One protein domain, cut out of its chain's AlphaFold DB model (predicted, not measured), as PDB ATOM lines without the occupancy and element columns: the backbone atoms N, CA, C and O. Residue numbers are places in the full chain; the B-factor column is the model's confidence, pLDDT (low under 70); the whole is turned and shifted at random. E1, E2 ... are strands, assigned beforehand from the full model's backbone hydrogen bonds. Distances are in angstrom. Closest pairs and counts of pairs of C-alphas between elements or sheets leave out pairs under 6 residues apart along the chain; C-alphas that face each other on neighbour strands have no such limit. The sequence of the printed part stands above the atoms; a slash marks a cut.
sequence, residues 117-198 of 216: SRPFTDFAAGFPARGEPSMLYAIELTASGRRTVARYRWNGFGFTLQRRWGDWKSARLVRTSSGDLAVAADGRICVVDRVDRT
ATOM      1  N   SER A 117     239.570 537.910 471.590       95.25
ATOM      2  CA  SER A 117     238.136 537.699 471.407       95.25
ATOM      3  C   SER A 117     237.765 536.396 470.687       95.25
ATOM      4  O   SER A 117     236.628 535.942 470.805       95.25
ATOM      5  N   ARG A 118     238.689 535.808 469.920       95.94
ATOM      6  CA  ARG A 118     238.591 534.502 469.262       95.94
ATOM      7  C   ARG A 118     239.965 533.817 469.266       95.94
ATOM      8  O   ARG A 118     240.986 534.477 469.491       95.94
ATOM      9  N   PRO A 119     240.029 532.501 468.985       96.19
ATOM     10  CA  PRO A 119     241.292 531.852 468.663       96.19
ATOM     11  C   PRO A 119     241.992 532.595 467.524       96.19
ATOM     12  O   PRO A 119     241.367 532.933 466.518       96.19
ATOM     13  N   PHE A 120     243.287 532.843 467.678       97.56
ATOM     14  CA  PHE A 120     244.085 533.573 466.703       97.56
ATOM     15  C   PHE A 120     245.311 532.765 466.298       97.56
ATOM     16  O   PHE A 120     245.774 531.889 467.025       97.56
ATOM     17  N   THR A 121     245.821 533.038 465.107       97.00
ATOM     18  CA  THR A 121     246.950 532.319 464.498       97.00
ATOM     19  C   THR A 121     248.178 533.193 464.332       97.00
ATOM     20  O   THR A 121     249.266 532.669 464.137       97.00
ATOM     21  N   ASP A 122     248.003 534.511 464.420       97.81
ATOM     22  CA  ASP A 122     249.061 535.473 464.168       97.81
ATOM     23  C   ASP A 122     248.747 536.811 464.845       97.81
ATOM     24  O   ASP A 122     247.567 537.108 465.047       97.81
ATOM     25  N   PHE A 123     249.758 537.619 465.188       97.75
ATOM     26  CA  PHE A 123     249.546 538.968 465.733       97.75
ATOM     27  C   PHE A 123     250.722 539.919 465.488       97.75
ATOM     28  O   PHE A 123     251.859 539.484 465.489       97.75
ATOM     29  N   ALA A 124     250.480 541.219 465.348       97.06
ATOM     30  CA  ALA A 124     251.521 542.236 465.221       97.06
ATOM     31  C   ALA A 124     251.172 543.492 466.020       97.06
ATOM     32  O   ALA A 124     250.000 543.864 466.106       97.06
ATOM     33  N   ALA A 125     252.193 544.164 466.551       95.44
ATOM     34  CA  ALA A 125     252.055 545.540 467.007       95.44
ATOM     35  C   ALA A 125     252.043 546.485 465.793       95.44
ATOM     36  O   ALA A 125     252.819 546.319 464.844       95.44
ATOM     37  N   GLY A 126     251.116 547.437 465.817       92.19
ATOM     38  CA  GLY A 126     250.948 548.480 464.819       92.19
ATOM     39  C   GLY A 126     251.964 549.610 464.945       92.19
ATOM     40  O   GLY A 126     252.887 549.576 465.762       92.19
ATOM     41  N   PHE A 127     251.774 550.633 464.124       86.38
ATOM     42  CA  PHE A 127     252.626 551.810 464.064       86.38
ATOM     43  C   PHE A 127     251.828 553.047 464.459       86.38
ATOM     44  O   PHE A 127     251.228 553.684 463.597       86.38
ATOM     45  N   PRO A 128     251.815 553.415 465.746       82.44
ATOM     46  CA  PRO A 128     251.120 554.626 466.134       82.44
ATOM     47  C   PRO A 128     251.812 555.871 465.578       82.44
ATOM     48  O   PRO A 128     253.042 555.894 465.392       82.44
ATOM     49  N   ALA A 129     251.007 556.915 465.378       79.06
ATOM     50  CA  ALA A 129     251.494 558.282 465.269       79.06
ATOM     51  C   ALA A 129     252.202 558.705 466.571       79.06
ATOM     52  O   ALA A 129     252.120 558.035 467.605       79.06
ATOM     53  N   ARG A 130     252.942 559.817 466.533       77.12
ATOM     54  CA  ARG A 130     253.701 560.292 467.700       77.12
ATOM     55  C   ARG A 130     252.775 560.542 468.898       77.12
ATOM     56  O   ARG A 130     251.894 561.386 468.817       77.12
ATOM     57  N   GLY A 131     253.051 559.875 470.020       78.75
ATOM     58  CA  GLY A 131     252.285 560.034 471.262       78.75
ATOM     59  C   GLY A 131     250.959 559.272 471.292       78.75
ATOM     60  O   GLY A 131     250.165 559.489 472.201       78.75
ATOM     61  N   GLU A 132     250.705 558.395 470.316       88.62
ATOM     62  CA  GLU A 132     249.566 557.481 470.344       88.62
ATOM     63  C   GLU A 132     249.996 556.062 470.754       88.62
ATOM     64  O   GLU A 132     251.120 555.647 470.462       88.62
ATOM     65  N   PRO A 133     249.102 555.280 471.385       93.12
ATOM     66  CA  PRO A 133     249.371 553.885 471.698       93.12
ATOM     67  C   PRO A 133     249.345 553.009 470.442       93.12
ATOM     68  O   PRO A 133     248.502 553.152 469.550       93.12
ATOM     69  N   SER A 134     250.225 552.021 470.419       95.31
ATOM     70  CA  SER A 134     250.295 550.978 469.406       95.31
ATOM     71  C   SER A 134     249.044 550.111 469.436       95.31
ATOM     72  O   SER A 134     248.675 549.525 470.454       95.31
ATOM     73  N   MET A 135     248.410 549.968 468.276       96.44
ATOM     74  CA  MET A 135     247.310 549.022 468.102       96.44
ATOM     75  C   MET A 135     247.848 547.592 468.018       96.44
ATOM     76  O   MET A 135     248.917 547.350 467.465       96.44
ATOM     77  N   LEU A 136     247.071 546.623 468.491       98.00
ATOM     78  CA  LEU A 136     247.335 545.205 468.251       98.00
ATOM     79  C   LEU A 136     246.511 544.741 467.050       98.00
ATOM     80  O   LEU A 136     245.297 544.933 467.016       98.00
ATOM     81  N   TYR A 137     247.150 544.068 466.103       98.50
ATOM     82  CA  TYR A 137     246.483 543.370 465.007       98.50
ATOM     83  C   TYR A 137     246.607 541.868 465.220       98.50
ATOM     84  O   TYR A 137     247.694 541.399 465.534       98.50
ATOM     85  N   ALA A 138     245.537 541.105 465.017       98.50
ATOM     86  CA  ALA A 138     245.561 539.646 465.100       98.50
ATOM     87  C   ALA A 138     244.813 538.998 463.932       98.50
ATOM     88  O   ALA A 138     243.796 539.521 463.478       98.50
ATOM     89  N   ILE A 139     245.295 537.846 463.464       98.62
ATOM     90  CA  ILE A 139     244.563 536.994 462.519       98.62
ATOM     91  C   ILE A 139     243.742 535.991 463.320       98.62
ATOM     92  O   ILE A 139     244.269 534.990 463.810       98.62
ATOM     93  N   GLU A 140     242.451 536.267 463.449       98.38
ATOM     94  CA  GLU A 140     241.494 535.441 464.177       98.38
ATOM     95  C   GLU A 140     240.818 534.405 463.271       98.38
ATOM     96  O   GLU A 140     240.601 534.632 462.078       98.38
ATOM     97  N   LEU A 141     240.447 533.269 463.862       97.56
ATOM     98  CA  LEU A 141     239.657 532.219 463.228       97.56
ATOM     99  C   LEU A 141     238.163 532.481 463.445       97.56
ATOM    100  O   LEU A 141     237.707 532.735 464.562       97.56
ATOM    101  N   THR A 142     237.382 532.419 462.370       96.69
ATOM    102  CA  THR A 142     235.918 532.449 462.431       96.69
ATOM    103  C   THR A 142     235.363 531.066 462.784       96.69
ATOM    104  O   THR A 142     236.062 530.058 462.690       96.69
ATOM    105  N   ALA A 143     234.075 530.998 463.138       94.88
ATOM    106  CA  ALA A 143     233.394 529.724 463.384       94.88
ATOM    107  C   ALA A 143     233.389 528.795 462.151       94.88
ATOM    108  O   ALA A 143     233.404 527.580 462.301       94.88
ATOM    109  N   SER A 144     233.427 529.359 460.939       96.06
ATOM    110  CA  SER A 144     233.536 528.611 459.681       96.06
ATOM    111  C   SER A 144     234.974 528.208 459.319       96.06
ATOM    112  O   SER A 144     235.210 527.683 458.235       96.06
ATOM    113  N   GLY A 145     235.958 528.480 460.186       96.19
ATOM    114  CA  GLY A 145     237.374 528.188 459.937       96.19
ATOM    115  C   GLY A 145     238.067 529.163 458.976       96.19
ATOM    116  O   GLY A 145     239.216 528.938 458.587       96.19
ATOM    117  N   ARG A 146     237.395 530.256 458.592       98.25
ATOM    118  CA  ARG A 146     237.977 531.348 457.795       98.25
ATOM    119  C   ARG A 146     238.824 532.258 458.684       98.25
ATOM    120  O   ARG A 146     238.792 532.163 459.910       98.25
ATOM    121  N   ARG A 147     239.620 533.127 458.065       98.38
ATOM    122  CA  ARG A 147     240.500 534.077 458.750       98.38
ATOM    123  C   ARG A 147     239.963 535.492 458.595       98.38
ATOM    124  O   ARG A 147     239.542 535.878 457.509       98.38
ATOM    125  N   THR A 148     240.035 536.264 459.668       98.44
ATOM    126  CA  THR A 148     239.702 537.691 459.700       98.44
ATOM    127  C   THR A 148     240.814 538.437 460.423       98.44
ATOM    128  O   THR A 148     241.450 537.875 461.316       98.44
ATOM    129  N   VAL A 149     241.079 539.684 460.044       98.56
ATOM    130  CA  VAL A 149     241.995 540.532 460.809       98.56
ATOM    131  C   VAL A 149     241.187 541.314 461.830       98.56
ATOM    132  O   VAL A 149     240.130 541.861 461.517       98.56
ATOM    133  N   ALA A 150     241.680 541.349 463.060       98.50
ATOM    134  CA  ALA A 150     241.094 542.057 464.179       98.50
ATOM    135  C   ALA A 150     242.071 543.122 464.679       98.50
ATOM    136  O   ALA A 150     243.250 542.831 464.864       98.50
ATOM    137  N   ARG A 151     241.580 544.345 464.897       98.38
ATOM    138  CA  ARG A 151     242.339 545.457 465.482       98.38
ATOM    139  C   ARG A 151     241.857 545.717 466.903       98.38
ATOM    140  O   ARG A 151     240.651 545.880 467.118       98.38
ATOM    141  N   TYR A 152     242.789 545.813 467.842       98.38
ATOM    142  CA  TYR A 152     242.535 546.086 469.251       98.38
ATOM    143  C   TYR A 152     243.297 547.308 469.729       98.38
ATOM    144  O   TYR A 152     244.381 547.614 469.230       98.38
ATOM    145  N   ARG A 153     242.743 547.936 470.762       97.31
ATOM    146  CA  ARG A 153     243.381 548.995 471.535       97.31
ATOM    147  C   ARG A 153     243.471 548.568 472.995       97.31
ATOM    148  O   ARG A 153     242.537 547.940 473.502       97.31
ATOM    149  N   TRP A 154     244.566 548.919 473.657       97.25
ATOM    150  CA  TRP A 154     244.670 548.791 475.106       97.25
ATOM    151  C   TRP A 154     243.644 549.685 475.815       97.25
ATOM    152  O   TRP A 154     243.353 550.793 475.359       97.25
ATOM    153  N   ASN A 155     243.072 549.202 476.917       95.31
ATOM    154  CA  ASN A 155     242.040 549.919 477.675       95.31
ATOM    155  C   ASN A 155     242.350 550.070 479.177       95.31
ATOM    156  O   ASN A 155     241.459 550.424 479.942       95.31
ATOM    157  N   GLY A 156     243.576 549.757 479.609       94.25
ATOM    158  CA  GLY A 156     243.992 549.772 481.019       94.25
ATOM    159  C   GLY A 156     243.890 548.418 481.731       94.25
ATOM    160  O   GLY A 156     244.605 548.195 482.701       94.25
ATOM    161  N   PHE A 157     243.064 547.492 481.237       92.56
ATOM    162  CA  PHE A 157     242.945 546.126 481.773       92.56
ATOM    163  C   PHE A 157     243.384 545.048 480.771       92.56
ATOM    164  O   PHE A 157     243.838 543.969 481.149       92.56
ATOM    165  N   GLY A 158     243.220 545.318 479.479       95.19
ATOM    166  CA  GLY A 158     243.519 544.393 478.399       95.19
ATOM    167  C   GLY A 158     243.255 545.029 477.041       95.19
ATOM    168  O   GLY A 158     243.305 546.247 476.874       95.19
ATOM    169  N   PHE A 159     242.931 544.190 476.060       97.56
ATOM    170  CA  PHE A 159     242.680 544.616 474.687       97.56
ATOM    171  C   PHE A 159     241.184 544.658 474.367       97.56
ATOM    172  O   PHE A 159     240.514 543.624 474.324       97.56
ATOM    173  N   THR A 160     240.666 545.847 474.062       97.38
ATOM    174  CA  THR A 160     239.322 546.017 473.500       97.38
ATOM    175  C   THR A 160     239.386 545.905 471.987       97.38
ATOM    176  O   THR A 160     240.124 546.637 471.324       97.38
ATOM    177  N   LEU A 161     238.574 545.009 471.427       98.12
ATOM    178  CA  LEU A 161     238.380 544.931 469.986       98.12
ATOM    179  C   LEU A 161     237.739 546.224 469.475       98.12
ATOM    180  O   LEU A 161     236.651 546.586 469.908       98.12
ATOM    181  N   GLN A 162     238.361 546.850 468.480       97.56
ATOM    182  CA  GLN A 162     237.769 547.976 467.762       97.56
ATOM    183  C   GLN A 162     237.055 547.546 466.485       97.56
ATOM    184  O   GLN A 162     235.960 548.015 466.187       97.56
ATOM    185  N   ARG A 163     237.694 546.685 465.687       97.69
ATOM    186  CA  ARG A 163     237.177 546.309 464.369       97.69
ATOM    187  C   ARG A 163     237.679 544.943 463.944       97.69
ATOM    188  O   ARG A 163     238.805 544.575 464.263       97.69
ATOM    189  N   ARG A 164     236.865 544.243 463.155       97.62
ATOM    190  CA  ARG A 164     237.295 543.102 462.341       97.62
ATOM    191  C   ARG A 164     236.895 543.293 460.895       97.62
ATOM    192  O   ARG A 164     235.872 543.921 460.628       97.62
ATOM    193  N   TRP A 165     237.685 542.760 459.978       97.69
ATOM    194  CA  TRP A 165     237.329 542.718 458.566       97.69
ATOM    195  C   TRP A 165     238.068 541.602 457.835       97.69
ATOM    196  O   TRP A 165     239.069 541.064 458.309       97.69
ATOM    197  N   GLY A 166     237.546 541.263 456.660       97.25
ATOM    198  CA  GLY A 166     238.036 540.155 455.856       97.25
ATOM    199  C   GLY A 166     237.454 538.811 456.263       97.25
ATOM    200  O   GLY A 166     237.022 538.612 457.401       97.25
ATOM    201  N   ASP A 167     237.431 537.912 455.287       97.62
ATOM    202  CA  ASP A 167     236.867 536.575 455.399       97.62
ATOM    203  C   ASP A 167     237.586 535.659 454.399       97.62
ATOM    204  O   ASP A 167     237.151 535.445 453.265       97.62
ATOM    205  N   TRP A 168     238.774 535.210 454.794       98.31
ATOM    206  CA  TRP A 168     239.747 534.593 453.895       98.31
ATOM    207  C   TRP A 168     239.929 533.109 454.168       98.31
ATOM    208  O   TRP A 168     239.812 532.646 455.307       98.31
ATOM    209  N   LYS A 169     240.270 532.343 453.129       98.00
ATOM    210  CA  LYS A 169     240.672 530.942 453.310       98.00
ATOM    211  C   LYS A 169     242.029 530.866 453.993       98.00
ATOM    212  O   LYS A 169     242.223 530.004 454.833       98.00
ATOM    213  N   SER A 170     242.943 531.778 453.693       97.12
ATOM    214  CA  SER A 170     244.277 531.875 454.279       97.12
ATOM    215  C   SER A 170     244.613 533.337 454.555       97.12
ATOM    216  O   SER A 170     244.294 534.201 453.746       97.12
ATOM    217  N   ALA A 171     245.237 533.626 455.696       97.56
ATOM    218  CA  ALA A 171     245.729 534.963 456.009       97.56
ATOM    219  C   ALA A 171     246.899 534.889 456.995       97.56
ATOM    220  O   ALA A 171     246.899 534.038 457.884       97.56
ATOM    221  N   ARG A 172     247.867 535.794 456.852       96.94
ATOM    222  CA  ARG A 172     248.933 536.053 457.832       96.94
ATOM    223  C   ARG A 172     249.326 537.525 457.809       96.94
ATOM    224  O   ARG A 172     249.141 538.191 456.787       96.94
ATOM    225  N   LEU A 173     249.897 538.022 458.900       96.50
ATOM    226  CA  LEU A 173     250.463 539.364 458.937       96.50
ATOM    227  C   LEU A 173     251.849 539.350 458.294       96.50
ATOM    228  O   LEU A 173     252.653 538.444 458.511       96.50
ATOM    229  N   VAL A 174     252.128 540.363 457.486       94.38
ATOM    230  CA  VAL A 174     253.412 540.564 456.816       94.38
ATOM    231  C   VAL A 174     253.821 542.026 456.922       94.38
ATOM    232  O   VAL A 174     252.976 542.915 457.035       94.38
ATOM    233  N   ARG A 175     255.126 542.279 456.851       91.00
ATOM    234  CA  ARG A 175     255.659 543.626 456.642       91.00
ATOM    235  C   ARG A 175     255.960 543.796 455.157       91.00
ATOM    236  O   ARG A 175     256.550 542.914 454.534       91.00
ATOM    237  N   THR A 176     255.500 544.897 454.584       90.56
ATOM    238  CA  THR A 176     255.793 545.264 453.193       90.56
ATOM    239  C   THR A 176     257.230 545.780 453.062       90.56
ATOM    240  O   THR A 176     257.898 546.052 454.062       90.56
ATOM    241  N   SER A 177     257.714 545.965 451.832       87.62
ATOM    242  CA  SER A 177     259.024 546.584 451.583       87.62
ATOM    243  C   SER A 177     259.114 548.032 452.083       87.62
ATOM    244  O   SER A 177     260.204 548.483 452.422       87.62
ATOM    245  N   SER A 178     257.987 548.748 452.164       86.06
ATOM    246  CA  SER A 178     257.893 550.084 452.769       86.06
ATOM    247  C   SER A 178     257.827 550.053 454.299       86.06
ATOM    248  O   SER A 178     257.794 551.111 454.922       86.06
ATOM    249  N   GLY A 179     257.803 548.867 454.911       86.25
ATOM    250  CA  GLY A 179     257.678 548.679 456.355       86.25
ATOM    251  C   GLY A 179     256.235 548.656 456.864       86.25
ATOM    252  O   GLY A 179     256.029 548.271 458.012       86.25
ATOM    253  N   ASP A 180     255.245 548.989 456.028       91.94
ATOM    254  CA  ASP A 180     253.824 548.982 456.397       91.94
ATOM    255  C   ASP A 180     253.370 547.580 456.820       91.94
ATOM    256  O   ASP A 180     253.836 546.570 456.273       91.94
ATOM    257  N   LEU A 181     252.433 547.520 457.765       94.69
ATOM    258  CA  LEU A 181     251.823 546.275 458.201       94.69
ATOM    259  C   LEU A 181     250.683 545.925 457.248       94.69
ATOM    260  O   LEU A 181     249.778 546.724 456.997       94.69
ATOM    261  N   ALA A 182     250.706 544.703 456.737       96.44
ATOM    262  CA  ALA A 182     249.699 544.210 455.821       96.44
ATOM    263  C   ALA A 182     249.252 542.798 456.184       96.44
ATOM    264  O   ALA A 182     249.930 542.053 456.889       96.44
ATOM    265  N   VAL A 183     248.100 542.419 455.648       97.69
ATOM    266  CA  VAL A 183     247.602 541.051 455.642       97.69
ATOM    267  C   VAL A 183     247.864 540.470 454.260       97.69
ATOM    268  O   VAL A 183     247.363 540.985 453.259       97.69
ATOM    269  N   ALA A 184     248.645 539.393 454.208       97.69
ATOM    270  CA  ALA A 184     248.743 538.541 453.034       97.69
ATOM    271  C   ALA A 184     247.635 537.491 453.112       97.69
ATOM    272  O   ALA A 184     247.706 536.601 453.961       97.69
ATOM    273  N   ALA A 185     246.616 537.612 452.264       97.06
ATOM    274  CA  ALA A 185     245.448 536.744 452.277       97.06
ATOM    275  C   ALA A 185     245.007 536.344 450.870       97.06
ATOM    276  O   ALA A 185     244.843 537.197 450.000       97.06
ATOM    277  N   ASP A 186     244.812 535.039 450.660       97.38
ATOM    278  CA  ASP A 186     244.324 534.443 449.407       97.38
ATOM    279  C   ASP A 186     245.024 534.995 448.147       97.38
ATOM    280  O   ASP A 186     244.395 535.353 447.153       97.38
ATOM    281  N   GLY A 187     246.356 535.105 448.215       94.62
ATOM    282  CA  GLY A 187     247.198 535.603 447.121       94.62
ATOM    283  C   GLY A 187     247.240 537.128 446.965       94.62
ATOM    284  O   GLY A 187     247.869 537.623 446.034       94.62
ATOM    285  N   ARG A 188     246.601 537.891 447.859       95.81
ATOM    286  CA  ARG A 188     246.558 539.363 447.840       95.81
ATOM    287  C   ARG A 188     247.232 539.964 449.070       95.81
ATOM    288  O   ARG A 188     247.352 539.314 450.104       95.81
ATOM    289  N   ILE A 189     247.632 541.230 448.960       95.81
ATOM    290  CA  ILE A 189     248.190 542.027 450.057       95.81
ATOM    291  C   ILE A 189     247.231 543.180 450.358       95.81
ATOM    292  O   ILE A 189     246.892 543.955 449.467       95.81
ATOM    293  N   CYS A 190     246.801 543.300 451.612       95.44
ATOM    294  CA  CYS A 190     245.957 544.392 452.095       95.44
ATOM    295  C   CYS A 190     246.680 545.117 453.232       95.44
ATOM    296  O   CYS A 190     246.896 544.530 454.288       95.44
ATOM    297  N   VAL A 191     247.078 546.373 453.022       95.75
ATOM    298  CA  VAL A 191     247.698 547.188 454.079       95.75
ATOM    299  C   VAL A 191     246.661 547.478 455.161       95.75
ATOM    300  O   VAL A 191     245.561 547.934 454.856       95.75
ATOM    301  N   VAL A 192     247.019 547.203 456.414       95.06
ATOM    302  CA  VAL A 192     246.146 547.382 457.585       95.06
ATOM    303  C   VAL A 192     246.644 548.461 458.531       95.06
ATOM    304  O   VAL A 192     245.836 549.022 459.264       95.06
ATOM    305  N   ASP A 193     247.939 548.767 458.479       93.88
ATOM    306  CA  ASP A 193     248.537 549.873 459.212       93.88
ATOM    307  C   ASP A 193     249.726 550.438 458.439       93.88
ATOM    308  O   ASP A 193     250.511 549.680 457.857       93.88
ATOM    309  N   ARG A 194     249.865 551.761 458.414       91.81
ATOM    310  CA  ARG A 194     250.941 552.437 457.681       91.81
ATOM    311  C   ARG A 194     251.950 552.998 458.657       91.81
ATOM    312  O   ARG A 194     251.578 553.603 459.654       91.81
ATOM    313  N   VAL A 195     253.228 552.845 458.335       85.38
ATOM    314  CA  VAL A 195     254.279 553.514 459.101       85.38
ATOM    315  C   VAL A 195     254.123 555.019 458.909       85.38
ATOM    316  O   VAL A 195     254.124 555.503 457.774       85.38
ATOM    317  N   ASP A 196     254.037 555.764 460.007       81.81
ATOM    318  CA  ASP A 196     254.158 557.215 459.954       81.81
ATOM    319  C   ASP A 196     255.606 557.595 459.611       81.81
ATOM    320  O   ASP A 196     256.528 557.446 460.415       81.81
ATOM    321  N   ARG A 197     255.810 558.070 458.379       76.81
ATOM    322  CA  ARG A 197     257.134 558.425 457.843       76.81
ATOM    323  C   ARG A 197     257.635 559.780 458.332       76.81
ATOM    324  O   ARG A 197     258.804 560.096 458.124       76.81
ATOM    325  N   THR A 198     256.775 560.580 458.961       70.12
ATOM    326  CA  THR A 198     257.169 561.859 459.564       70.12
ATOM    327  C   THR A 198     257.845 561.656 460.922       70.12
ATOM    328  O   THR A 198     258.625 562.497 461.367       70.12
TER     329      THR A 198
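What this domain is: This is residues 117 to 198 of the 216 residues of a protein of Chthonomonadales bacterium (UniProt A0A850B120). This is a small sandwich, two strongly twisted sheets face to face: E1, E2, E3 and E4 make one, E5, E6 and E7 the other, and their strands run nearly in line, at 12 degrees. The chain changes sheets once, between E4 and E5. The printed part has 82 residues with seven named strands, E1 to E7 in order, no named helix, and is all strand. Each sheet is an antiparallel meander, each strand the neighbour of the one before; the whole is compact, with a radius of gyration of the C-alphas of 12.8 A, yet flat, spanning 38 by 34 by 15 A.

How they stand to each other: Start with the hairpin of E1, residues 120 to 125, and E2, residues 136 to 141, where N 121 and O 139 are 2.8 A apart. Next comes E3, residues 147 to 154, with N 150 and O 138 at 2.8 A, then E4, residues 159 to 168, with N 151 and O 163 at 2.9 A. E4 bends by 70 degrees at residue 162. In the second sheet, E5, residues 171 to 175, pairs with E6, residues 181 to 185, at N 174 and O 182, 2.8 A; E7, residues 188 to 193, follows with N 183 and O 190 at 2.8 A. Between the sheets, the closest C-alphas of E1 and E5 are Asp 122 and Arg 172, 6.4 A. E2 and E6 are near each other, while E4 and E7 are apart.

Where its parts are: Find C-alpha 120 at (244.085, 533.573, 466.703), where E1 begins. E3 runs 22.4 A and E4 23.3 A; E7 ends at C-alpha 193, (248.537, 549.873, 459.212).

The domain as a whole: The C-alphas farthest apart, Ser 144 and Thr 198, are 40.8 A apart. The printed part has no cut and no long link; no printed residue is under 70 in pLDDT.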